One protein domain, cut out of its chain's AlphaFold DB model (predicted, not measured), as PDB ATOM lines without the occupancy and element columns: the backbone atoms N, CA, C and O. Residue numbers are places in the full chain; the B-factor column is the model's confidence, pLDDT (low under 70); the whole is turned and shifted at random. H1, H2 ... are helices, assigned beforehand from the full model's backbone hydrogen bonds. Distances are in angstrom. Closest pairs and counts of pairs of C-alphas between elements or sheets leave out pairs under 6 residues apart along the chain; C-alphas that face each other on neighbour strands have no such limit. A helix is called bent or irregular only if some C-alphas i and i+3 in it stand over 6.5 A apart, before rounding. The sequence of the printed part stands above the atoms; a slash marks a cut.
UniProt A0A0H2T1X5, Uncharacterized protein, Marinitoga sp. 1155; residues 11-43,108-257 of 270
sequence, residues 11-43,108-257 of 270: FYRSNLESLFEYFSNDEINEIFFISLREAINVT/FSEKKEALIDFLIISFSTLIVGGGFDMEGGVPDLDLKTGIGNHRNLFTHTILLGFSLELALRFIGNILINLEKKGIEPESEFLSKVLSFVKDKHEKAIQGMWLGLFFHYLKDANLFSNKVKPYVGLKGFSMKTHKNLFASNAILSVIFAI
ATOM      1  N   PHE A  11       2.166 125.241   0.520       78.56
ATOM      2  CA  PHE A  11       2.818 126.130   1.482       78.56
ATOM      3  C   PHE A  11       4.091 125.500   2.058       78.56
ATOM      4  O   PHE A  11       5.149 126.115   2.008       78.56
ATOM      5  N   TYR A  12       4.026 124.252   2.535       75.12
ATOM      6  CA  TYR A  12       5.207 123.566   3.079       75.12
ATOM      7  C   TYR A  12       6.278 123.314   2.022       75.12
ATOM      8  O   TYR A  12       7.465 123.429   2.312       75.12
ATOM      9  N   ARG A  13       5.864 122.984   0.795       76.38
ATOM     10  CA  ARG A  13       6.780 122.813  -0.329       76.38
ATOM     11  C   ARG A  13       7.495 124.120  -0.669       76.38
ATOM     12  O   ARG A  13       8.711 124.101  -0.764       76.38
ATOM     13  N   SER A  14       6.758 125.221  -0.800       80.56
ATOM     14  CA  SER A  14       7.335 126.543  -1.073       80.56
ATOM     15  C   SER A  14       8.297 126.976   0.038       80.56
ATOM     16  O   SER A  14       9.398 127.431  -0.243       80.56
ATOM     17  N   ASN A  15       7.936 126.729   1.303       76.88
ATOM     18  CA  ASN A  15       8.805 127.015   2.443       76.88
ATOM     19  C   ASN A  15      10.085 126.158   2.429       76.88
ATOM     20  O   ASN A  15      11.153 126.640   2.767       76.88
ATOM     21  N   LEU A  16      10.010 124.892   2.005       75.44
ATOM     22  CA  LEU A  16      11.207 124.066   1.818       75.44
ATOM     23  C   LEU A  16      12.053 124.544   0.635       75.44
ATOM     24  O   LEU A  16      13.270 124.604   0.763       75.44
ATOM     25  N   GLU A  17      11.431 124.872  -0.498       80.56
ATOM     26  CA  GLU A  17      12.124 125.377  -1.688       80.56
ATOM     27  C   GLU A  17      12.872 126.680  -1.367       80.56
ATOM     28  O   GLU A  17      14.062 126.769  -1.666       80.56
ATOM     29  N   SER A  18      12.247 127.617  -0.646       81.50
ATOM     30  CA  SER A  18      12.897 128.866  -0.230       81.50
ATOM     31  C   SER A  18      14.073 128.646   0.723       81.50
ATOM     32  O   SER A  18      15.056 129.378   0.655       81.50
ATOM     33  N   LEU A  19      14.049 127.610   1.571       78.19
ATOM     34  CA  LEU A  19      15.203 127.264   2.409       78.19
ATOM     35  C   LEU A  19      16.420 126.828   1.577       78.19
ATOM     36  O   LEU A  19      17.554 127.114   1.959       78.19
ATOM     37  N   PHE A  20      16.214 126.166   0.434       81.25
ATOM     38  CA  PHE A  20      17.316 125.786  -0.456       81.25
ATOM     39  C   PHE A  20      17.886 126.970  -1.248       81.25
ATOM     40  O   PHE A  20      19.056 126.921  -1.618       81.25
ATOM     41  N   GLU A  21      17.124 128.049  -1.451       86.94
ATOM     42  CA  GLU A  21      17.598 129.263  -2.140       86.94
ATOM     43  C   GLU A  21      18.722 129.991  -1.381       86.94
ATOM     44  O   GLU A  21      19.492 130.743  -1.976       86.94
ATOM     45  N   TYR A  22      18.879 129.729  -0.080       86.12
ATOM     46  CA  TYR A  22      19.957 130.289   0.744       86.12
ATOM     47  C   TYR A  22      21.314 129.590   0.584       86.12
ATOM     48  O   TYR A  22      22.292 129.959   1.252       86.12
ATOM     49  N   PHE A  23      21.386 128.576  -0.275       88.00
ATOM     50  CA  PHE A  23      22.616 127.876  -0.596       88.00
ATOM     51  C   PHE A  23      22.954 128.029  -2.071       88.00
ATOM     52  O   PHE A  23      22.129 127.819  -2.958       88.00
ATOM     53  N   SER A  24      24.218 128.331  -2.339       91.62
ATOM     54  CA  SER A  24      24.792 128.114  -3.660       91.62
ATOM     55  C   SER A  24      24.894 126.613  -3.961       91.62
ATOM     56  O   SER A  24      24.980 125.778  -3.058       91.62
ATOM     57  N   ASN A  25      24.946 126.256  -5.247       89.75
ATOM     58  CA  ASN A  25      25.162 124.865  -5.660       89.75
ATOM     59  C   ASN A  25      26.453 124.277  -5.066       89.75
ATOM     60  O   ASN A  25      26.484 123.096  -4.723       89.75
ATOM     61  N   ASP A  26      27.499 125.093  -4.909       92.69
ATOM     62  CA  ASP A  26      28.770 124.666  -4.322       92.69
ATOM     63  C   ASP A  26      28.623 124.329  -2.834       92.69
ATOM     64  O   ASP A  26      29.108 123.286  -2.397       92.69
ATOM     65  N   GLU A  27      27.872 125.131  -2.072       90.00
ATOM     66  CA  GLU A  27      27.558 124.830  -0.670       90.00
ATOM     67  C   GLU A  27      26.696 123.569  -0.537       90.00
ATOM     68  O   GLU A  27      26.959 122.731   0.324       90.00
ATOM     69  N   ILE A  28      25.692 123.384  -1.404       88.94
ATOM     70  CA  ILE A  28      24.875 122.158  -1.411       88.94
ATOM     71  C   ILE A  28      25.760 120.934  -1.667       88.94
ATOM     72  O   ILE A  28      25.640 119.923  -0.967       88.94
ATOM     73  N   ASN A  29      26.670 121.026  -2.639       90.12
ATOM     74  CA  ASN A  29      27.620 119.962  -2.946       90.12
ATOM     75  C   ASN A  29      28.547 119.681  -1.760       90.12
ATOM     76  O   ASN A  29      28.761 118.519  -1.415       90.12
ATOM     77  N   GLU A  30      29.067 120.714  -1.101       92.56
ATOM     78  CA  GLU A  30      29.903 120.564   0.090       92.56
ATOM     79  C   GLU A  30      29.146 119.852   1.219       92.56
ATOM     80  O   GLU A  30      29.632 118.856   1.761       92.56
ATOM     81  N   ILE A  31      27.921 120.291   1.521       89.69
ATOM     82  CA  ILE A  31      27.057 119.669   2.533       89.69
ATOM     83  C   ILE A  31      26.770 118.210   2.168       89.69
ATOM     84  O   ILE A  31      26.809 117.329   3.037       89.69
ATOM     85  N   PHE A  32      26.532 117.920   0.888       91.44
ATOM     86  CA  PHE A  32      26.359 116.556   0.402       91.44
ATOM     87  C   PHE A  32      27.615 115.712   0.641       91.44
ATOM     88  O   PHE A  32      27.509 114.620   1.198       91.44
ATOM     89  N   PHE A  33      28.806 116.209   0.297       90.06
ATOM     90  CA  PHE A  33      30.058 115.482   0.512       90.06
ATOM     91  C   PHE A  33      30.376 115.273   1.994       90.06
ATOM     92  O   PHE A  33      30.842 114.192   2.356       90.06
ATOM     93  N   ILE A  34      30.088 116.250   2.859       88.62
ATOM     94  CA  ILE A  34      30.192 116.097   4.318       88.62
ATOM     95  C   ILE A  34      29.269 114.970   4.786       88.62
ATOM     96  O   ILE A  34      29.716 114.040   5.452       88.62
ATOM     97  N   SER A  35      28.010 114.993   4.357       87.19
ATOM     98  CA  SER A  35      26.998 113.996   4.733       87.19
ATOM     99  C   SER A  35      27.328 112.602   4.207       87.19
ATOM    100  O   SER A  35      27.168 111.607   4.915       87.19
ATOM    101  N   LEU A  36      27.850 112.518   2.983       86.88
ATOM    102  CA  LEU A  36      28.356 111.290   2.383       86.88
ATOM    103  C   LEU A  36      29.545 110.756   3.171       86.88
ATOM    104  O   LEU A  36      29.582 109.573   3.501       86.88
ATOM    105  N   ARG A  37      30.495 111.623   3.520       85.19
ATOM    106  CA  ARG A  37      31.654 111.257   4.331       85.19
ATOM    107  C   ARG A  37      31.234 110.787   5.716       85.19
ATOM    108  O   ARG A  37      31.811 109.823   6.203       85.19
ATOM    109  N   GLU A  38      30.246 111.411   6.341       82.44
ATOM    110  CA  GLU A  38      29.684 110.971   7.619       82.44
ATOM    111  C   GLU A  38      28.991 109.618   7.496       82.44
ATOM    112  O   GLU A  38      29.317 108.710   8.255       82.44
ATOM    113  N   ALA A  39      28.109 109.444   6.509       80.62
ATOM    114  CA  ALA A  39      27.440 108.173   6.247       80.62
ATOM    115  C   ALA A  39      28.461 107.051   6.007       80.62
ATOM    116  O   ALA A  39      28.356 105.981   6.608       80.62
ATOM    117  N   ILE A  40      29.495 107.307   5.196       80.19
ATOM    118  CA  ILE A  40      30.605 106.381   4.943       80.19
ATOM    119  C   ILE A  40      31.415 106.147   6.218       80.19
ATOM    120  O   ILE A  40      31.686 105.001   6.545       80.19
ATOM    121  N   ASN A  41      31.802 107.180   6.964       78.81
ATOM    122  CA  ASN A  41      32.627 107.037   8.165       78.81
ATOM    123  C   ASN A  41      31.895 106.274   9.263       78.81
ATOM    124  O   ASN A  41      32.468 105.364   9.857       78.81
ATOM    125  N   VAL A  42      30.631 106.604   9.523       71.81
ATOM    126  CA  VAL A  42      29.792 105.865  10.466       71.81
ATOM    127  C   VAL A  42      29.655 104.428   9.978       71.81
ATOM    128  O   VAL A  42      29.931 103.504  10.738       71.81
ATOM    129  N   THR A  43      29.364 104.220   8.694       66.94
ATOM    130  CA  THR A  43      29.252 102.888   8.089       66.94
ATOM    131  C   THR A  43      30.526 102.058   8.203       66.94
ATOM    132  O   THR A  43      30.505 100.949   8.721       66.94
ATOM    133  N   PHE A 108      13.214 110.947  36.191       93.38
ATOM    134  CA  PHE A 108      12.047 111.118  35.314       93.38
ATOM    135  C   PHE A 108      12.412 111.687  33.931       93.38
ATOM    136  O   PHE A 108      11.867 111.233  32.927       93.38
ATOM    137  N   SER A 109      13.354 112.632  33.869       91.62
ATOM    138  CA  SER A 109      13.854 113.207  32.613       91.62
ATOM    139  C   SER A 109      14.465 112.141  31.701       91.62
ATOM    140  O   SER A 109      14.070 112.025  30.546       91.62
ATOM    141  N   GLU A 110      15.354 111.302  32.231       91.12
ATOM    142  CA  GLU A 110      15.975 110.207  31.478       91.12
ATOM    143  C   GLU A 110      14.950 109.156  31.024       91.12
ATOM    144  O   GLU A 110      15.018 108.682  29.892       91.12
ATOM    145  N   LYS A 111      13.948 108.833  31.857       90.94
ATOM    146  CA  LYS A 111      12.846 107.936  31.457       90.94
ATOM    147  C   LYS A 111      12.073 108.496  30.274       90.94
ATOM    148  O   LYS A 111      11.753 107.754  29.349       90.94
ATOM    149  N   LYS A 112      11.753 109.791  30.315       91.94
ATOM    150  CA  LYS A 112      11.043 110.481  29.236       91.94
ATOM    151  C   LYS A 112      11.850 110.416  27.940       91.94
ATOM    152  O   LYS A 112      11.295 110.016  26.921       91.94
ATOM    153  N   GLU A 113      13.142 110.732  27.992       88.75
ATOM    154  CA  GLU A 113      14.031 110.643  26.828       88.75
ATOM    155  C   GLU A 113      14.118 109.216  26.279       88.75
ATOM    156  O   GLU A 113      13.942 109.006  25.080       88.75
ATOM    157  N   ALA A 114      14.279 108.215  27.147       88.69
ATOM    158  CA  ALA A 114      14.316 106.814  26.741       88.69
ATOM    159  C   ALA A 114      13.005 106.351  26.076       88.69
ATOM    160  O   ALA A 114      13.045 105.574  25.121       88.69
ATOM    161  N   LEU A 115      11.844 106.822  26.551       90.69
ATOM    162  CA  LEU A 115      10.548 106.533  25.919       90.69
ATOM    163  C   LEU A 115      10.430 107.186  24.550       90.69
ATOM    164  O   LEU A 115       9.964 106.539  23.617       90.69
ATOM    165  N   ILE A 116      10.842 108.447  24.430       91.25
ATOM    166  CA  ILE A 116      10.827 109.166  23.154       91.25
ATOM    167  C   ILE A 116      11.719 108.439  22.148       91.25
ATOM    168  O   ILE A 116      11.259 108.107  21.057       91.25
ATOM    169  N   ASP A 117      12.949 108.101  22.535       92.00
ATOM    170  CA  ASP A 117      13.876 107.346  21.694       92.00
ATOM    171  C   ASP A 117      13.282 105.995  21.277       92.00
ATOM    172  O   ASP A 117      13.314 105.637  20.099       92.00
ATOM    173  N   PHE A 118      12.688 105.259  22.221       91.50
ATOM    174  CA  PHE A 118      12.034 103.981  21.941       91.50
ATOM    175  C   PHE A 118      10.883 104.119  20.938       91.50
ATOM    176  O   PHE A 118      10.771 103.300  20.022       91.50
ATOM    177  N   LEU A 119      10.039 105.142  21.088       93.75
ATOM    178  CA  LEU A 119       8.934 105.401  20.168       93.75
ATOM    179  C   LEU A 119       9.452 105.725  18.770       93.75
ATOM    180  O   LEU A 119       8.966 105.148  17.805       93.75
ATOM    181  N   ILE A 120      10.463 106.587  18.656       93.00
ATOM    182  CA  ILE A 120      11.059 106.967  17.369       93.00
ATOM    183  C   ILE A 120      11.633 105.743  16.666       93.00
ATOM    184  O   ILE A 120      11.300 105.489  15.511       93.00
ATOM    185  N   ILE A 121      12.428 104.945  17.382       94.31
ATOM    186  CA  ILE A 121      12.988 103.700  16.854       94.31
ATOM    187  C   ILE A 121      11.855 102.789  16.373       94.31
ATOM    188  O   ILE A 121      11.889 102.328  15.236       94.31
ATOM    189  N   SER A 122      10.830 102.578  17.202       94.00
ATOM    190  CA  SER A 122       9.708 101.687  16.888       94.00
ATOM    191  C   SER A 122       8.915 102.162  15.668       94.00
ATOM    192  O   SER A 122       8.641 101.369  14.770       94.00
ATOM    193  N   PHE A 123       8.581 103.451  15.589       95.50
ATOM    194  CA  PHE A 123       7.857 104.012  14.449       95.50
ATOM    195  C   PHE A 123       8.686 103.952  13.168       95.50
ATOM    196  O   PHE A 123       8.177 103.496  12.147       95.50
ATOM    197  N   SER A 124       9.965 104.334  13.211       94.88
ATOM    198  CA  SER A 124      10.858 104.214  12.057       94.88
ATOM    199  C   SER A 124      11.014 102.757  11.610       94.88
ATOM    200  O   SER A 124      10.993 102.492  10.410       94.88
ATOM    201  N   THR A 125      11.089 101.801  12.545       95.50
ATOM    202  CA  THR A 125      11.093 100.362  12.240       95.50
ATOM    203  C   THR A 125       9.829  99.932  11.512       95.50
ATOM    204  O   THR A 125       9.935  99.282  10.476       95.50
ATOM    205  N   LEU A 126       8.648 100.309  12.006       96.44
ATOM    206  CA  LEU A 126       7.378  99.931  11.384       96.44
ATOM    207  C   LEU A 126       7.202 100.582  10.008       96.44
ATOM    208  O   LEU A 126       6.810  99.909   9.061       96.44
ATOM    209  N   ILE A 127       7.525 101.868   9.860       95.94
ATOM    210  CA  ILE A 127       7.406 102.574   8.574       95.94
ATOM    211  C   ILE A 127       8.330 101.946   7.528       95.94
ATOM    212  O   ILE A 127       7.908 101.677   6.405       95.94
ATOM    213  N   VAL A 128       9.588 101.695   7.894       96.38
ATOM    214  CA  VAL A 128      10.588 101.178   6.953       96.38
ATOM    215  C   VAL A 128      10.378  99.694   6.670       96.38
ATOM    216  O   VAL A 128      10.509  99.283   5.520       96.38
ATOM    217  N   GLY A 129      10.029  98.910   7.690       95.38
ATOM    218  CA  GLY A 129       9.856  97.462   7.595       95.38
ATOM    219  C   GLY A 129       8.528  97.006   6.988       95.38
ATOM    220  O   GLY A 129       8.464  95.875   6.515       95.38
ATOM    221  N   GLY A 130       7.499  97.861   6.962       94.06
ATOM    222  CA  GLY A 130       6.176  97.520   6.424       94.06
ATOM    223  C   GLY A 130       5.175  97.080   7.493       94.06
ATOM    224  O   GLY A 130       4.570  96.028   7.392       94.06
ATOM    225  N   GLY A 131       5.010  97.858   8.560       93.31
ATOM    226  CA  GLY A 131       4.046  97.569   9.623       93.31
ATOM    227  C   GLY A 131       4.431  96.378  10.505       93.31
ATOM    228  O   GLY A 131       5.598  96.015  10.613       93.31
ATOM    229  N   PHE A 132       3.449  95.799  11.201       91.50
ATOM    230  CA  PHE A 132       3.678  94.707  12.159       91.50
ATOM    231  C   PHE A 132       3.923  93.351  11.496       91.50
ATOM    232  O   PHE A 132       4.584  92.496  12.088       91.50
ATOM    233  N   ASP A 133       3.394  93.146  10.294       90.69
ATOM    234  CA  ASP A 133       3.648  91.946   9.504       90.69
ATOM    235  C   ASP A 133       4.946  92.053   8.697       90.69
ATOM    236  O   ASP A 133       5.415  91.028   8.210       90.69
ATOM    237  N   MET A 134       5.560  93.240   8.617       90.88
ATOM    238  CA  MET A 134       6.765  93.532   7.832       90.88
ATOM    239  C   MET A 134       6.537  93.312   6.329       90.88
ATOM    240  O   MET A 134       7.408  92.809   5.623       90.88
ATOM    241  N   GLU A 135       5.317  93.566   5.856       88.88
ATOM    242  CA  GLU A 135       4.916  93.491   4.451       88.88
ATOM    243  C   GLU A 135       4.711  94.912   3.905       88.88
ATOM    244  O   GLU A 135       4.055  95.752   4.519       88.88
ATOM    245  N   GLY A 136       5.300  95.230   2.753       89.88
ATOM    246  CA  GLY A 136       5.372  96.609   2.290       89.88
ATOM    247  C   GLY A 136       6.586  97.348   2.865       89.88
ATOM    248  O   GLY A 136       7.698  96.830   2.933       89.88
ATOM    249  N   GLY A 137       6.382  98.601   3.265       94.81
ATOM    250  CA  GLY A 137       7.472  99.460   3.726       94.81
ATOM    251  C   GLY A 137       8.340  99.972   2.579       94.81
ATOM    252  O   GLY A 137       7.912 100.028   1.425       94.81
ATOM    253  N   VAL A 138       9.554 100.409   2.908       96.31
ATOM    254  CA  VAL A 138      10.436 101.078   1.940       96.31
ATOM    255  C   VAL A 138      11.043 100.108   0.911       96.31
ATOM    256  O   VAL A 138      11.054 100.480  -0.264       96.31
ATOM    257  N   PRO A 139      11.503  98.887   1.271       96.44
ATOM    258  CA  PRO A 139      11.991  97.916   0.285       96.44
ATOM    259  C   PRO A 139      10.968  97.605  -0.814       96.44
ATOM    260  O   PRO A 139      11.308  97.600  -1.998       96.44
ATOM    261  N   ASP A 140       9.702  97.460  -0.430       96.12
ATOM    262  CA  ASP A 140       8.600  97.079  -1.318       96.12
ATOM    263  C   ASP A 140       8.044  98.240  -2.149       96.12
ATOM    264  O   ASP A 140       7.129  98.050  -2.952       96.12
ATOM    265  N   LEU A 141       8.590  99.455  -2.021       94.50
ATOM    266  CA  LEU A 141       8.238 100.546  -2.934       94.50
ATOM    267  C   LEU A 141       8.610 100.220  -4.386       94.50
ATOM    268  O   LEU A 141       8.017 100.793  -5.302       94.50
ATOM    269  N   ASP A 142       9.527  99.272  -4.607       93.00
ATOM    270  CA  ASP A 142       9.819  98.733  -5.934       93.00
ATOM    271  C   ASP A 142       8.609  98.075  -6.612       93.00
ATOM    272  O   ASP A 142       8.532  98.099  -7.841       93.00
ATOM    273  N   LEU A 143       7.609  97.605  -5.858       92.88
ATOM    274  CA  LEU A 143       6.349  97.095  -6.406       92.88
ATOM    275  C   LEU A 143       5.618  98.138  -7.252       92.88
ATOM    276  O   LEU A 143       4.932  97.772  -8.208       92.88
ATOM    277  N   LYS A 144       5.797  99.436  -6.963       92.62
ATOM    278  CA  LYS A 144       5.228 100.526  -7.774       92.62
ATOM    279  C   LYS A 144       5.799 100.558  -9.191       92.62
ATOM    280  O   LYS A 144       5.141 101.043 -10.102       92.62
ATOM    281  N   THR A 145       7.002 100.020  -9.381       89.81
ATOM    282  CA  THR A 145       7.641  99.869 -10.697       89.81
ATOM    283  C   THR A 145       7.281  98.543 -11.379       89.81
ATOM    284  O   THR A 145       7.786  98.250 -12.459       89.81
ATOM    285  N   GLY A 146       6.403  97.743 -10.764       89.56
ATOM    286  CA  GLY A 146       5.905  96.466 -11.263       89.56
ATOM    287  C   GLY A 146       6.373  95.269 -10.433       89.56
ATOM    288  O   GLY A 146       7.510  95.206  -9.972       89.56
ATOM    289  N   ILE A 147       5.510  94.254 -10.308       86.94
ATOM    290  CA  ILE A 147       5.793  93.023  -9.542       86.94
ATOM    291  C   ILE A 147       7.039  92.271 -10.039       86.94
ATOM    292  O   ILE A 147       7.706  91.597  -9.259       86.94
ATOM    293  N   GLY A 148       7.381  92.410 -11.324       88.00
ATOM    294  CA  GLY A 148       8.578  91.814 -11.921       88.00
ATOM    295  C   GLY A 148       9.896  92.458 -11.477       88.00
ATOM    296  O   GLY A 148      10.940  91.851 -11.688       88.00
ATOM    297  N   ASN A 149       9.848  93.641 -10.854       89.88
ATOM    298  CA  ASN A 149      11.003  94.383 -10.334       89.88
ATOM    299  C   ASN A 149      11.151  94.278  -8.809       89.88
ATOM    300  O   ASN A 149      12.125  94.778  -8.240       89.88
ATOM    301  N   HIS A 150      10.187  93.640  -8.150       94.19
ATOM    302  CA  HIS A 150      10.164  93.511  -6.707       94.19
ATOM    303  C   HIS A 150      11.228  92.531  -6.215       94.19
ATOM    304  O   HIS A 150      11.384  91.451  -6.784       94.19
ATOM    305  N   ARG A 151      11.944  92.889  -5.144       91.88
ATOM    306  CA  ARG A 151      13.170  92.209  -4.686       91.88
ATOM    307  C   ARG A 151      14.367  92.428  -5.600       91.88
ATOM    308  O   ARG A 151      15.184  91.523  -5.791       91.88
ATOM    309  N   ASN A 152      14.492  93.611  -6.196       93.25
ATOM    310  CA  ASN A 152      15.725  93.955  -6.900       93.25
ATOM    311  C   ASN A 152      16.885  94.181  -5.913       93.25
ATOM    312  O   ASN A 152      16.701  94.402  -4.715       93.25
ATOM    313  N   LEU A 153      18.109  94.121  -6.439       92.88
ATOM    314  CA  LEU A 153      19.335  94.270  -5.652       92.88
ATOM    315  C   LEU A 153      19.418  95.590  -4.881       92.88
ATOM    316  O   LEU A 153      20.016  95.616  -3.812       92.88
ATOM    317  N   PHE A 154      18.865  96.682  -5.399       94.25
ATOM    318  CA  PHE A 154      18.986  97.971  -4.732       94.25
ATOM    319  C   PHE A 154      18.079  98.042  -3.500       94.25
ATOM    320  O   PHE A 154      18.560  98.297  -2.398       94.25
ATOM    321  N   THR A 155      16.787  97.753  -3.664       94.62
ATOM    322  CA  THR A 155      15.781  97.894  -2.596       94.62
ATOM    323  C   THR A 155      15.880  96.818  -1.519       94.62
ATOM    324  O   THR A 155      15.547  97.061  -0.359       94.62
ATOM    325  N   HIS A 156      16.378  95.634  -1.871       95.44
ATOM    326  CA  HIS A 156      16.427  94.492  -0.962       95.44
ATOM    327  C   HIS A 156      17.838  94.147  -0.480       95.44
ATOM    328  O   HIS A 156      18.143  93.001  -0.145       95.44
ATOM    329  N   THR A 157      18.725  95.136  -0.438       93.94
ATOM    330  CA  THR A 157      20.035  95.005   0.196       93.94
ATOM    331  C   THR A 157      20.335  96.217   1.067       93.94
ATOM    332  O   THR A 157      19.637  97.227   1.031       93.94
ATOM    333  N   ILE A 158      21.434  96.148   1.816       91.62
ATOM    334  CA  ILE A 158      21.953  97.278   2.599       91.62
ATOM    335  C   ILE A 158      22.176  98.565   1.785       91.62
ATOM    336  O   ILE A 158      22.305  99.626   2.388       91.62
ATOM    337  N   LEU A 159      22.207  98.498   0.446       92.75
ATOM    338  CA  LEU A 159      22.323  99.674  -0.418       92.75
ATOM    339  C   LEU A 159      21.178 100.660  -0.177       92.75
ATOM    340  O   LEU A 159      21.444 101.844   0.016       92.75
ATOM    341  N   LEU A 160      19.937 100.169  -0.084       94.88
ATOM    342  CA  LEU A 160      18.790 101.001   0.274       94.88
ATOM    343  C   LEU A 160      19.008 101.687   1.625       94.88
ATOM    344  O   LEU A 160      18.805 102.891   1.749       94.88
ATOM    345  N   GLY A 161      19.457 100.935   2.630       92.94
ATOM    346  CA  GLY A 161      19.720 101.487   3.957       92.94
ATOM    347  C   GLY A 161      20.800 102.568   3.953       92.94
ATOM    348  O   GLY A 161      20.635 103.581   4.627       92.94
ATOM    349  N   PHE A 162      21.858 102.418   3.147       91.38
ATOM    350  CA  PHE A 162      22.870 103.465   2.984       91.38
ATOM    351  C   PHE A 162      22.330 104.703   2.281       91.38
ATOM    352  O   PHE A 162      22.637 105.812   2.707       91.38
ATOM    353  N   SER A 163      21.511 104.534   1.243       92.44
ATOM    354  CA  SER A 163      20.877 105.663   0.561       92.44
ATOM    355  C   SER A 163      19.936 106.434   1.487       92.44
ATOM    356  O   SER A 163      19.958 107.662   1.489       92.44
ATOM    357  N   LEU A 164      19.152 105.734   2.311       92.44
ATOM    358  CA  LEU A 164      18.265 106.368   3.286       92.44
ATOM    359  C   LEU A 164      19.045 107.035   4.429       92.44
ATOM    360  O   LEU A 164      18.720 108.157   4.807       92.44
ATOM    361  N   GLU A 165      20.091 106.385   4.953       91.12
ATOM    362  CA  GLU A 165      20.966 106.984   5.969       91.12
ATOM    363  C   GLU A 165      21.619 108.266   5.437       91.12
ATOM    364  O   GLU A 165      21.593 109.293   6.112       91.12
ATOM    365  N   LEU A 166      22.152 108.223   4.213       90.75
ATOM    366  CA  LEU A 166      22.722 109.387   3.543       90.75
ATOM    367  C   LEU A 166      21.693 110.508   3.401       90.75
ATOM    368  O   LEU A 166      21.999 111.643   3.744       90.75
ATOM    369  N   ALA A 167      20.480 110.199   2.936       89.12
ATOM    370  CA  ALA A 167      19.426 111.196   2.780       89.12
ATOM    371  C   ALA A 167      19.066 111.862   4.119       89.12
ATOM    372  O   ALA A 167      18.974 113.084   4.190       89.12
ATOM    373  N   LEU A 168      18.920 111.078   5.194       86.56
ATOM    374  CA  LEU A 168      18.616 111.601   6.529       86.56
ATOM    375  C   LEU A 168      19.744 112.482   7.080       86.56
ATOM    376  O   LEU A 168      19.469 113.555   7.617       86.56
ATOM    377  N   ARG A 169      21.005 112.060   6.922       86.94
ATOM    378  CA  ARG A 169      22.180 112.853   7.328       86.94
ATOM    379  C   ARG A 169      22.313 114.127   6.502       86.94
ATOM    380  O   ARG A 169      22.577 115.185   7.058       86.94
ATOM    381  N   PHE A 170      22.078 114.035   5.196       86.62
ATOM    382  CA  PHE A 170      22.114 115.178   4.293       86.62
ATOM    383  C   PHE A 170      21.076 116.225   4.664       86.62
ATOM    384  O   PHE A 170      21.428 117.391   4.824       86.62
ATOM    385  N   ILE A 171      19.832 115.804   4.902       83.12
ATOM    386  CA  ILE A 171      18.794 116.698   5.411       83.12
ATOM    387  C   ILE A 171      19.261 117.310   6.732       83.12
ATOM    388  O   ILE A 171      19.324 118.526   6.819       83.12
ATOM    389  N   GLY A 172      19.685 116.511   7.718       82.00
ATOM    390  CA  GLY A 172      20.179 117.031   9.001       82.00
ATOM    391  C   GLY A 172      21.277 118.094   8.858       82.00
ATOM    392  O   GLY A 172      21.204 119.143   9.497       82.00
ATOM    393  N   ASN A 173      22.245 117.875   7.968       85.12
ATOM    394  CA  ASN A 173      23.336 118.816   7.729       85.12
ATOM    395  C   ASN A 173      22.892 120.084   6.987       85.12
ATOM    396  O   ASN A 173      23.414 121.155   7.290       85.12
ATOM    397  N   ILE A 174      21.914 120.012   6.077       85.12
ATOM    398  CA  ILE A 174      21.287 121.214   5.499       85.12
ATOM    399  C   ILE A 174      20.697 122.079   6.619       85.12
ATOM    400  O   ILE A 174      20.968 123.275   6.683       85.12
ATOM    401  N   LEU A 175      19.969 121.469   7.558       80.12
ATOM    402  CA  LEU A 175      19.320 122.194   8.657       80.12
ATOM    403  C   LEU A 175      20.328 122.838   9.611       80.12
ATOM    404  O   LEU A 175      20.168 123.995   9.986       80.12
ATOM    405  N   ILE A 176      21.397 122.115   9.957       82.81
ATOM    406  CA  ILE A 176      22.486 122.651  10.785       82.81
ATOM    407  C   ILE A 176      23.138 123.865  10.107       82.81
ATOM    408  O   ILE A 176      23.509 124.825  10.781       82.81
ATOM    409  N   ASN A 177      23.302 123.841   8.781       86.12
ATOM    410  CA  ASN A 177      23.897 124.966   8.062       86.12
ATOM    411  C   ASN A 177      22.939 126.158   7.917       86.12
ATOM    412  O   ASN A 177      23.404 127.293   7.985       86.12
ATOM    413  N   LEU A 178      21.628 125.932   7.789       84.81
ATOM    414  CA  LEU A 178      20.625 127.006   7.836       84.81
ATOM    415  C   LEU A 178      20.663 127.742   9.180       84.81
ATOM    416  O   LEU A 178      20.756 128.968   9.213       84.81
ATOM    417  N   GLU A 179      20.700 126.991  10.282       81.25
ATOM    418  CA  GLU A 179      20.793 127.546  11.635       81.25
ATOM    419  C   GLU A 179      22.076 128.373  11.822       81.25
ATOM    420  O   GLU A 179      22.026 129.486  12.342       81.25
ATOM    421  N   LYS A 180      23.226 127.892  11.322       85.88
ATOM    422  CA  LYS A 180      24.494 128.651  11.346       85.88
ATOM    423  C   LYS A 180      24.421 129.979  10.587       85.88
ATOM    424  O   LYS A 180      25.157 130.903  10.925       85.88
ATOM    425  N   LYS A 181      23.561 130.073   9.573       87.50
ATOM    426  CA  LYS A 181      23.290 131.307   8.822       87.50
ATOM    427  C   LYS A 181      22.215 132.187   9.479       87.50
ATOM    428  O   LYS A 181      21.922 133.256   8.955       87.50
ATOM    429  N   GLY A 182      21.636 131.763  10.606       85.25
ATOM    430  CA  GLY A 182      20.535 132.462  11.273       85.25
ATOM    431  C   GLY A 182      19.207 132.369  10.516       85.25
ATOM    432  O   GLY A 182      18.352 133.232  10.689       85.25
ATOM    433  N   ILE A 183      19.050 131.362   9.651       83.81
ATOM    434  CA  ILE A 183      17.838 131.156   8.857       83.81
ATOM    435  C   ILE A 183      16.966 130.135   9.575       83.81
ATOM    436  O   ILE A 183      17.319 128.959   9.681       83.81
ATOM    437  N   GLU A 184      15.806 130.585  10.039       78.12
ATOM    438  CA  GLU A 184      14.798 129.725  10.647       78.12
ATOM    439  C   GLU A 184      13.608 129.541   9.697       78.12
ATOM    440  O   GLU A 184      13.221 130.483   9.000       78.12
ATOM    441  N   PRO A 185      12.990 128.348   9.658       77.38
ATOM    442  CA  PRO A 185      11.747 128.172   8.929       77.38
ATOM    443  C   PRO A 185      10.652 129.064   9.502       77.38
ATOM    444  O   PRO A 185      10.408 129.053  10.706       77.38
ATOM    445  N   GLU A 186       9.901 129.733   8.632       79.88
ATOM    446  CA  GLU A 186       8.734 130.518   9.060       79.88
ATOM    447  C   GLU A 186       7.640 129.631   9.682       79.88
ATOM    448  O   GLU A 186       6.825 130.079  10.489       79.88
ATOM    449  N   SER A 187       7.593 128.350   9.299       79.56
ATOM    450  CA  SER A 187       6.608 127.400   9.804       79.56
ATOM    451  C   SER A 187       7.035 126.789  11.140       79.56
ATOM    452  O   SER A 187       8.027 126.064  11.212       79.56
ATOM    453  N   GLU A 188       6.199 126.954  12.172       81.62
ATOM    454  CA  GLU A 188       6.375 126.294  13.476       81.62
ATOM    455  C   GLU A 188       6.454 124.763  13.343       81.62
ATOM    456  O   GLU A 188       7.246 124.107  14.020       81.62
ATOM    457  N   PHE A 189       5.652 124.175  12.448       78.50
ATOM    458  CA  PHE A 189       5.712 122.740  12.173       78.50
ATOM    459  C   PHE A 189       7.076 122.351  11.606       78.50
ATOM    460  O   PHE A 189       7.692 121.410  12.106       78.50
ATOM    461  N   LEU A 190       7.559 123.085  10.598       73.38
ATOM    462  CA  LEU A 190       8.847 122.793   9.984       73.38
ATOM    463  C   LEU A 190       9.974 122.960  11.005       73.38
ATOM    464  O   LEU A 190      10.768 122.041  11.143       73.38
ATOM    465  N   SER A 191       9.971 124.032  11.802       79.19
ATOM    466  CA  SER A 191      10.924 124.247  12.902       79.19
ATOM    467  C   SER A 191      10.946 123.083  13.910       79.19
ATOM    468  O   SER A 191      12.012 122.556  14.235       79.19
ATOM    469  N   LYS A 192       9.779 122.567  14.327       83.00
ATOM    470  CA  LYS A 192       9.696 121.376  15.198       83.00
ATOM    471  C   LYS A 192      10.224 120.109  14.527       83.00
ATOM    472  O   LYS A 192      10.898 119.314  15.179       83.00
ATOM    473  N   VAL A 193       9.937 119.913  13.239       73.50
ATOM    474  CA  VAL A 193      10.512 118.808  12.453       73.50
ATOM    475  C   VAL A 193      12.031 118.958  12.365       73.50
ATOM    476  O   VAL A 193      12.736 117.962  12.512       73.50
ATOM    477  N   LEU A 194      12.548 120.178  12.198       74.31
ATOM    478  CA  LEU A 194      13.986 120.424  12.126       74.31
ATOM    479  C   LEU A 194      14.685 120.096  13.446       74.31
ATOM    480  O   LEU A 194      15.676 119.369  13.444       74.31
ATOM    481  N   SER A 195      14.147 120.581  14.569       80.75
ATOM    482  CA  SER A 195      14.660 120.256  15.907       80.75
ATOM    483  C   SER A 195      14.617 118.749  16.158       80.75
ATOM    484  O   SER A 195      15.604 118.170  16.605       80.75
ATOM    485  N   PHE A 196      13.528 118.077  15.772       80.94
ATOM    486  CA  PHE A 196      13.441 116.622  15.860       80.94
ATOM    487  C   PHE A 196      14.533 115.919  15.044       80.94
ATOM    488  O   PHE A 196      15.177 114.998  15.547       80.94
ATOM    489  N   VAL A 197      14.755 116.334  13.793       76.75
ATOM    490  CA  VAL A 197      15.813 115.764  12.950       76.75
ATOM    491  C   VAL A 197      17.168 115.997  13.613       76.75
ATOM    492  O   VAL A 197      17.915 115.039  13.785       76.75
ATOM    493  N   LYS A 198      17.471 117.206  14.087       77.75
ATOM    494  CA  LYS A 198      18.734 117.518  14.772       77.75
ATOM    495  C   LYS A 198      18.979 116.605  15.977       77.75
ATOM    496  O   LYS A 198      20.021 115.954  16.046       77.75
ATOM    497  N   ASP A 199      17.993 116.475  16.856       83.00
ATOM    498  CA  ASP A 199      18.174 115.807  18.146       83.00
ATOM    499  C   ASP A 199      18.034 114.282  18.060       83.00
ATOM    500  O   ASP A 199      18.639 113.545  18.843       83.00
ATOM    501  N   LYS A 200      17.219 113.785  17.122       86.81
ATOM    502  CA  LYS A 200      16.766 112.388  17.109       86.81
ATOM    503  C   LYS A 200      16.999 111.638  15.795       86.81
ATOM    504  O   LYS A 200      16.650 110.455  15.735       86.81
ATOM    505  N   HIS A 201      17.625 112.233  14.771       85.75
ATOM    506  CA  HIS A 201      17.891 111.530  13.501       85.75
ATOM    507  C   HIS A 201      18.649 110.210  13.689       85.75
ATOM    508  O   HIS A 201      18.306 109.231  13.038       85.75
ATOM    509  N   GLU A 202      19.612 110.123  14.613       86.75
ATOM    510  CA  GLU A 202      20.334 108.867  14.885       86.75
ATOM    511  C   GLU A 202      19.402 107.749  15.385       86.75
ATOM    512  O   GLU A 202      19.573 106.581  15.030       86.75
ATOM    513  N   LYS A 203      18.369 108.086  16.169       90.88
ATOM    514  CA  LYS A 203      17.358 107.118  16.629       90.88
ATOM    515  C   LYS A 203      16.434 106.700  15.489       90.88
ATOM    516  O   LYS A 203      16.098 105.522  15.381       90.88
ATOM    517  N   ALA A 204      16.088 107.629  14.598       91.56
ATOM    518  CA  ALA A 204      15.338 107.317  13.384       91.56
ATOM    519  C   ALA A 204      16.143 106.413  12.430       91.56
ATOM    520  O   ALA A 204      15.610 105.423  11.933       91.56
ATOM    521  N   ILE A 205      17.440 106.685  12.240       91.44
ATOM    522  CA  ILE A 205      18.372 105.849  11.464       91.44
ATOM    523  C   ILE A 205      18.479 104.452  12.093       91.44
ATOM    524  O   ILE A 205      18.390 103.448  11.387       91.44
ATOM    525  N   GLN A 206      18.609 104.360  13.419       92.19
ATOM    526  CA  GLN A 206      18.597 103.082  14.135       92.19
ATOM    527  C   GLN A 206      17.297 102.303  13.891       92.19
ATOM    528  O   GLN A 206      17.344 101.118  13.551       92.19
ATOM    529  N   GLY A 207      16.143 102.958  14.027       94.00
ATOM    530  CA  GLY A 207      14.843 102.350  13.755       94.00
ATOM    531  C   GLY A 207      14.684 101.911  12.301       94.00
ATOM    532  O   GLY A 207      14.198 100.810  12.051       94.00
ATOM    533  N   MET A 208      15.160 102.708  11.345       95.56
ATOM    534  CA  MET A 208      15.185 102.372   9.920       95.56
ATOM    535  C   MET A 208      15.993 101.098   9.657       95.56
ATOM    536  O   MET A 208      15.487 100.173   9.023       95.56
ATOM    537  N   TRP A 209      17.221 101.005  10.177       94.94
ATOM    538  CA  TRP A 209      18.044  99.803  10.036       94.94
ATOM    539  C   TRP A 209      17.401  98.571  10.693       94.94
ATOM    540  O   TRP A 209      17.480  97.476  10.134       94.94
ATOM    541  N   LEU A 210      16.702  98.727  11.825       95.44
ATOM    542  CA  LEU A 210      15.897  97.645  12.412       95.44
ATOM    543  C   LEU A 210      14.710  97.242  11.527       95.44
ATOM    544  O   LEU A 210      14.432  96.051  11.401       95.44
ATOM    545  N   GLY A 211      14.041  98.201  10.882       96.19
ATOM    546  CA  GLY A 211      12.975  97.929   9.914       96.19
ATOM    547  C   GLY A 211      13.477  97.075   8.752       96.19
ATOM    548  O   GLY A 211      12.899  96.033   8.453       96.19
ATOM    549  N   LEU A 212      14.623  97.450   8.172       96.44
ATOM    550  CA  LEU A 212      15.283  96.663   7.126       96.44
ATOM    551  C   LEU A 212      15.698  95.273   7.621       96.44
ATOM    552  O   LEU A 212      15.560  94.298   6.889       96.44
ATOM    553  N   PHE A 213      16.186  95.157   8.861       95.12
ATOM    554  CA  PHE A 213      16.495  93.856   9.456       95.12
ATOM    555  C   PHE A 213      15.272  92.939   9.473       95.12
ATOM    556  O   PHE A 213      15.360  91.820   8.970       95.12
ATOM    557  N   PHE A 214      14.148  93.393  10.032       94.69
ATOM    558  CA  PHE A 214      12.950  92.562  10.133       94.69
ATOM    559  C   PHE A 214      12.374  92.214   8.759       94.69
ATOM    560  O   PHE A 214      12.020  91.056   8.530       94.69
ATOM    561  N   HIS A 215      12.364  93.173   7.832       95.75
ATOM    562  CA  HIS A 215      11.899  92.956   6.468       95.75
ATOM    563  C   HIS A 215      12.758  91.912   5.729       95.75
ATOM    564  O   HIS A 215      12.252  90.894   5.259       95.75
ATOM    565  N   TYR A 216      14.087  92.074   5.715       95.38
ATOM    566  CA  TYR A 216      14.987  91.115   5.063       95.38
ATOM    567  C   TYR A 216      15.008  89.752   5.760       95.38
ATOM    568  O   TYR A 216      15.173  88.722   5.105       95.38
ATOM    569  N   LEU A 217      14.815  89.711   7.082       93.00
ATOM    570  CA  LEU A 217      14.682  88.459   7.823       93.00
ATOM    571  C   LEU A 217      13.415  87.700   7.408       93.00
ATOM    572  O   LEU A 217      13.460  86.475   7.251       93.00
ATOM    573  N   LYS A 218      12.304  88.418   7.208       92.25
ATOM    574  CA  LYS A 218      11.059  87.855   6.686       92.25
ATOM    575  C   LYS A 218      11.250  87.315   5.270       92.25
ATOM    576  O   LYS A 218      10.910  86.158   5.025       92.25
ATOM    577  N   ASP A 219      11.860  88.086   4.374       92.50
ATOM    578  CA  ASP A 219      12.129  87.651   2.995       92.50
ATOM    579  C   ASP A 219      13.098  86.469   2.903       92.50
ATOM    580  O   ASP A 219      12.937  85.586   2.055       92.50
ATOM    581  N   ALA A 220      14.071  86.391   3.816       91.44
ATOM    582  CA  ALA A 220      14.933  85.220   3.939       91.44
ATOM    583  C   ALA A 220      14.129  83.951   4.254       91.44
ATOM    584  O   ALA A 220      14.585  82.844   3.963       91.44
ATOM    585  N   ASN A 221      12.950  84.099   4.863       88.56
ATOM    586  CA  ASN A 221      12.020  83.031   5.200       88.56
ATOM    587  C   ASN A 221      12.747  81.808   5.790       88.56
ATOM    588  O   ASN A 221      12.690  80.687   5.267       88.56
ATOM    589  N   LEU A 222      13.533  82.049   6.852       75.81
ATOM    590  CA  LEU A 222      14.541  81.112   7.370       75.81
ATOM    591  C   LEU A 222      13.994  79.715   7.690       75.81
ATOM    592  O   LEU A 222      14.714  78.731   7.516       75.81
ATOM    593  N   PHE A 223      12.711  79.615   8.024       70.56
ATOM    594  CA  PHE A 223      12.045  78.371   8.414       70.56
ATOM    595  C   PHE A 223      11.117  77.785   7.339       70.56
ATOM    596  O   PHE A 223      10.463  76.777   7.582       70.56
ATOM    597  N   SER A 224      11.072  78.379   6.144       70.25
ATOM    598  CA  SER A 224      10.270  77.894   5.020       70.25
ATOM    599  C   SER A 224      11.134  77.529   3.816       70.25
ATOM    600  O   SER A 224      12.242  78.044   3.622       70.25
ATOM    601  N   ASN A 225      10.574  76.664   2.970       66.25
ATOM    602  CA  ASN A 225      11.108  76.335   1.650       66.25
ATOM    603  C   ASN A 225      10.659  77.334   0.569       66.25
ATOM    604  O   ASN A 225      11.188  77.319  -0.539       66.25
ATOM    605  N   LYS A 226       9.689  78.207   0.875       72.69
ATOM    606  CA  LYS A 226       9.144  79.197  -0.064       72.69
ATOM    607  C   LYS A 226       9.861  80.538   0.100       72.69
ATOM    608  O   LYS A 226       9.372  81.425   0.792       72.69
ATOM    609  N   VAL A 227      11.020  80.685  -0.534       80.38
ATOM    610  CA  VAL A 227      11.689  81.985  -0.714       80.38
ATOM    611  C   VAL A 227      11.402  82.474  -2.128       80.38
ATOM    612  O   VAL A 227      11.362  81.672  -3.059       80.38
ATOM    613  N   LYS A 228      11.196  83.778  -2.302       87.12
ATOM    614  CA  LYS A 228      11.150  84.393  -3.631       87.12
ATOM    615  C   LYS A 228      12.554  84.919  -3.960       87.12
ATOM    616  O   LYS A 228      13.177  85.519  -3.086       87.12
ATOM    617  N   PRO A 229      13.101  84.644  -5.157       91.06
ATOM    618  CA  PRO A 229      14.462  85.042  -5.489       91.06
ATOM    619  C   PRO A 229      14.579  86.561  -5.647       91.06
ATOM    620  O   PRO A 229      13.589  87.257  -5.870       91.06
ATOM    621  N   TYR A 230      15.815  87.052  -5.581       92.31
ATOM    622  CA  TYR A 230      16.143  88.403  -6.024       92.31
ATOM    623  C   TYR A 230      15.904  88.525  -7.526       92.31
ATOM    624  O   TYR A 230      16.361  87.684  -8.308       92.31
ATOM    625  N   VAL A 231      15.270  89.614  -7.935       91.88
ATOM    626  CA  VAL A 231      15.169  89.983  -9.344       91.88
ATOM    627  C   VAL A 231      16.545  90.421  -9.850       91.88
ATOM    628  O   VAL A 231      17.265  91.170  -9.191       91.88
ATOM    629  N   GLY A 232      16.925  89.928 -11.031       86.00
ATOM    630  CA  GLY A 232      18.193  90.254 -11.699       86.00
ATOM    631  C   GLY A 232      19.363  89.318 -11.374       86.00
ATOM    632  O   GLY A 232      20.288  89.209 -12.175       86.00
ATOM    633  N   LEU A 233      19.304  88.561 -10.275       90.56
ATOM    634  CA  LEU A 233      20.318  87.558  -9.926       90.56
ATOM    635  C   LEU A 233      19.951  86.172 -10.480       90.56
ATOM    636  O   LEU A 233      19.448  85.310  -9.764       90.56
ATOM    637  N   LYS A 234      20.196  85.951 -11.774       89.81
ATOM    638  CA  LYS A 234      19.929  84.663 -12.443       89.81
ATOM    639  C   LYS A 234      21.032  83.632 -12.159       89.81
ATOM    640  O   LYS A 234      22.181  83.990 -11.933       89.81
ATOM    641  N   GLY A 235      20.681  82.345 -12.207       90.19
ATOM    642  CA  GLY A 235      21.637  81.229 -12.104       90.19
ATOM    643  C   GLY A 235      22.043  80.830 -10.679       90.19
ATOM    644  O   GLY A 235      22.767  79.854 -10.504       90.19
ATOM    645  N   PHE A 236      21.557  81.533  -9.655       91.50
ATOM    646  CA  PHE A 236      21.800  81.177  -8.260       91.50
ATOM    647  C   PHE A 236      20.747  80.212  -7.713       91.50
ATOM    648  O   PHE A 236      19.577  80.239  -8.087       91.50
ATOM    649  N   SER A 237      21.166  79.359  -6.776       91.94
ATOM    650  CA  SER A 237      20.239  78.476  -6.066       91.94
ATOM    651  C   SER A 237      19.317  79.274  -5.133       91.94
ATOM    652  O   SER A 237      19.706  80.313  -4.594       91.94
ATOM    653  N   MET A 238      18.129  78.744  -4.829       90.69
ATOM    654  CA  MET A 238      17.241  79.349  -3.824       90.69
ATOM    655  C   MET A 238      17.890  79.454  -2.439       90.69
ATOM    656  O   MET A 238      17.641  80.413  -1.709       90.69
ATOM    657  N   LYS A 239      18.783  78.513  -2.099       89.38
ATOM    658  CA  LYS A 239      19.606  78.580  -0.884       89.38
ATOM    659  C   LYS A 239      20.517  79.811  -0.894       89.38
ATOM    660  O   LYS A 239      20.678  80.454   0.137       89.38
ATOM    661  N   THR A 240      21.077  80.166  -2.047       90.50
ATOM    662  CA  THR A 240      21.904  81.368  -2.190       90.50
ATOM    663  C   THR A 240      21.077  82.634  -1.994       90.50
ATOM    664  O   THR A 240      21.469  83.472  -1.190       90.50
ATOM    665  N   HIS A 241      19.908  82.759  -2.635       91.94
ATOM    666  CA  HIS A 241      19.024  83.915  -2.421       91.94
ATOM    667  C   HIS A 241      18.611  84.063  -0.951       91.94
ATOM    668  O   HIS A 241      18.724  85.145  -0.383       91.94
ATOM    669  N   LYS A 242      18.219  82.957  -0.310       92.31
ATOM    670  CA  LYS A 242      17.905  82.898   1.123       92.31
ATOM    671  C   LYS A 242      19.055  83.409   1.994       92.31
ATOM    672  O   LYS A 242      18.844  84.229   2.884       92.31
ATOM    673  N   ASN A 243      20.275  82.957   1.708       89.75
ATOM    674  CA  ASN A 243      21.469  83.398   2.423       89.75
ATOM    675  C   ASN A 243      21.775  84.882   2.188       89.75
ATOM    676  O   ASN A 243      22.229  85.547   3.115       89.75
ATOM    677  N   LEU A 244      21.524  85.409   0.987       92.44
ATOM    678  CA  LEU A 244      21.710  86.830   0.688       92.44
ATOM    679  C   LEU A 244      20.742  87.705   1.494       92.44
ATOM    680  O   LEU A 244      21.199  88.638   2.149       92.44
ATOM    681  N   PHE A 245      19.446  87.374   1.539       93.50
ATOM    682  CA  PHE A 245      18.487  88.092   2.391       93.50
ATOM    683  C   PHE A 245      18.877  88.011   3.868       93.50
ATOM    684  O   PHE A 245      18.943  89.029   4.552       93.50
ATOM    685  N   ALA A 246      19.229  86.814   4.351       92.19
ATOM    686  CA  ALA A 246      19.654  86.617   5.734       92.19
ATOM    687  C   ALA A 246      20.916  87.426   6.077       92.19
ATOM    688  O   ALA A 246      21.007  88.007   7.156       92.19
ATOM    689  N   SER A 247      21.877  87.495   5.154       89.94
ATOM    690  CA  SER A 247      23.106  88.274   5.332       89.94
ATOM    691  C   SER A 247      22.810  89.770   5.379       89.94
ATOM    692  O   SER A 247      23.325  90.458   6.255       89.94
ATOM    693  N   ASN A 248      21.937  90.266   4.496       92.69
ATOM    694  CA  ASN A 248      21.486  91.656   4.537       92.69
ATOM    695  C   ASN A 248      20.737  91.965   5.836       92.69
ATOM    696  O   ASN A 248      20.998  92.998   6.438       92.69
ATOM    697  N   ALA A 249      19.887  91.059   6.328       92.38
ATOM    698  CA  ALA A 249      19.236  91.213   7.626       92.38
ATOM    699  C   ALA A 249      20.275  91.347   8.755       92.38
ATOM    700  O   ALA A 249      20.238  92.301   9.533       92.38
ATOM    701  N   ILE A 250      21.249  90.432   8.818       88.00
ATOM    702  CA  ILE A 250      22.318  90.467   9.827       88.00
ATOM    703  C   ILE A 250      23.101  91.783   9.759       88.00
ATOM    704  O   ILE A 250      23.343  92.406  10.791       88.00
ATOM    705  N   LEU A 251      23.477  92.233   8.562       87.25
ATOM    706  CA  LEU A 251      24.173  93.508   8.403       87.25
ATOM    707  C   LEU A 251      23.300  94.678   8.867       87.25
ATOM    708  O   LEU A 251      23.780  95.504   9.637       87.25
ATOM    709  N   SER A 252      22.015  94.701   8.513       90.88
ATOM    710  CA  SER A 252      21.073  95.731   8.961       90.88
ATOM    711  C   SER A 252      20.958  95.805  10.488       90.88
ATOM    712  O   SER A 252      21.018  96.898  11.045       90.88
ATOM    713  N   VAL A 253      20.882  94.678  11.210       88.75
ATOM    714  CA  VAL A 253      20.839  94.729  12.686       88.75
ATOM    715  C   VAL A 253      22.175  95.162  13.286       88.75
ATOM    716  O   VAL A 253      22.188  95.929  14.246       88.75
ATOM    717  N   ILE A 254      23.308  94.750  12.707       84.50
ATOM    718  CA  ILE A 254      24.626  95.258  13.116       84.50
ATOM    719  C   ILE A 254      24.686  96.777  12.925       84.50
ATOM    720  O   ILE A 254      25.251  97.488  13.754       84.50
ATOM    721  N   PHE A 255      24.074  97.271  11.853       85.56
ATOM    722  CA  PHE A 255      24.047  98.678  11.490       85.56
ATOM    723  C   PHE A 255      23.076  99.514  12.322       85.56
ATOM    724  O   PHE A 255      23.307 100.713  12.469       85.56
ATOM    725  N   ALA A 256      22.052  98.883  12.896       87.06
ATOM    726  CA  ALA A 256      21.165  99.479  13.885       87.06
ATOM    727  C   ALA A 256      21.798  99.580  15.281       87.06
ATOM    728  O   ALA A 256      21.368 100.390  16.104       87.06
ATOM    729  N   ILE A 257      22.793  98.749  15.597       80.50
ATOM    730  CA  ILE A 257      23.492  98.822  16.882       80.50
ATOM    731  C   ILE A 257      24.447 100.014  16.821       80.50
ATOM    732  O   ILE A 257      25.579  99.908  16.344       80.50
TER     733      ILE A 257
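AT A GLANCE: This is residues 11 to 43 and 108 to 257 of the 270 residues of an uncharacterized protein of Marinitoga sp. 1155 (UniProt A0A0H2T1X5). H5 and the helical hairpin of H6b and H7 run lengthwise, overlapping only in part near one end of H5; H2 crosses H5, and H3 crosses H6b with residues 108 to 115 sticking out. Toward the other end of H5 the bent helix H6 turns aside as H6a, near H1. The printed part has 183 residues with seven named helices, H1 to H7 in order, and no named strand: all helix. It is compact, with a radius of gyration of the C-alphas of 18.6 A, and spans 57 by 45 by 33 A.

HOW THE PARTS SIT: H1, residues 11 to 21, is close to but not clearly touching H5, residues 158 to 180; their closest C-alphas, Leu 19 and Leu 178, are 7.7 A apart. H2, residues 25 to 43, touches H5 at a steep tilt of 51 degrees, closest at C-alphas 35 and 170, 5.0 A. H6, residues 188 to 220, one helix by its hydrogen bonds, is bent: C-alphas 199 and 202 are 8.0 A apart, and its arms H6a, residues 188 to 199, and H6b, residues 202 to 220, are about perpendicular at 76 degrees. H3, residues 108 to 129, touches H6b, closest at C-alphas 121 and 207, 3.9 A. H4, residues 139 to 145, is only just irregular, with C-alphas 139 and 142 6.6 A apart. H5, H6b and H7, residues 238 to 256, form an up-and-down bundle, each running against the one before; in the hairpin C-alphas 213 and 249 are closest, 4.2 A. Every O i to N i+4 pair is within hydrogen-bond range except in H4, with 0 of 3, but 3 of 4 O i to N i+3 pairs.

IN THESE COORDINATES: H1 begins at C-alpha 11 (2.818, 126.130, 1.482). H3 measures 31.0 A, H5 32.7 A and H7 27.1 A, ending at C-alpha 256 (21.165, 99.479, 13.885).

THE WHOLE: Residues 44 to 107 are not printed, a 33.2 A gap between C-alphas 43 and 108. The links H4 to H5 and H6 to H7 are long. Residues 43 and 225 have pLDDT under 70.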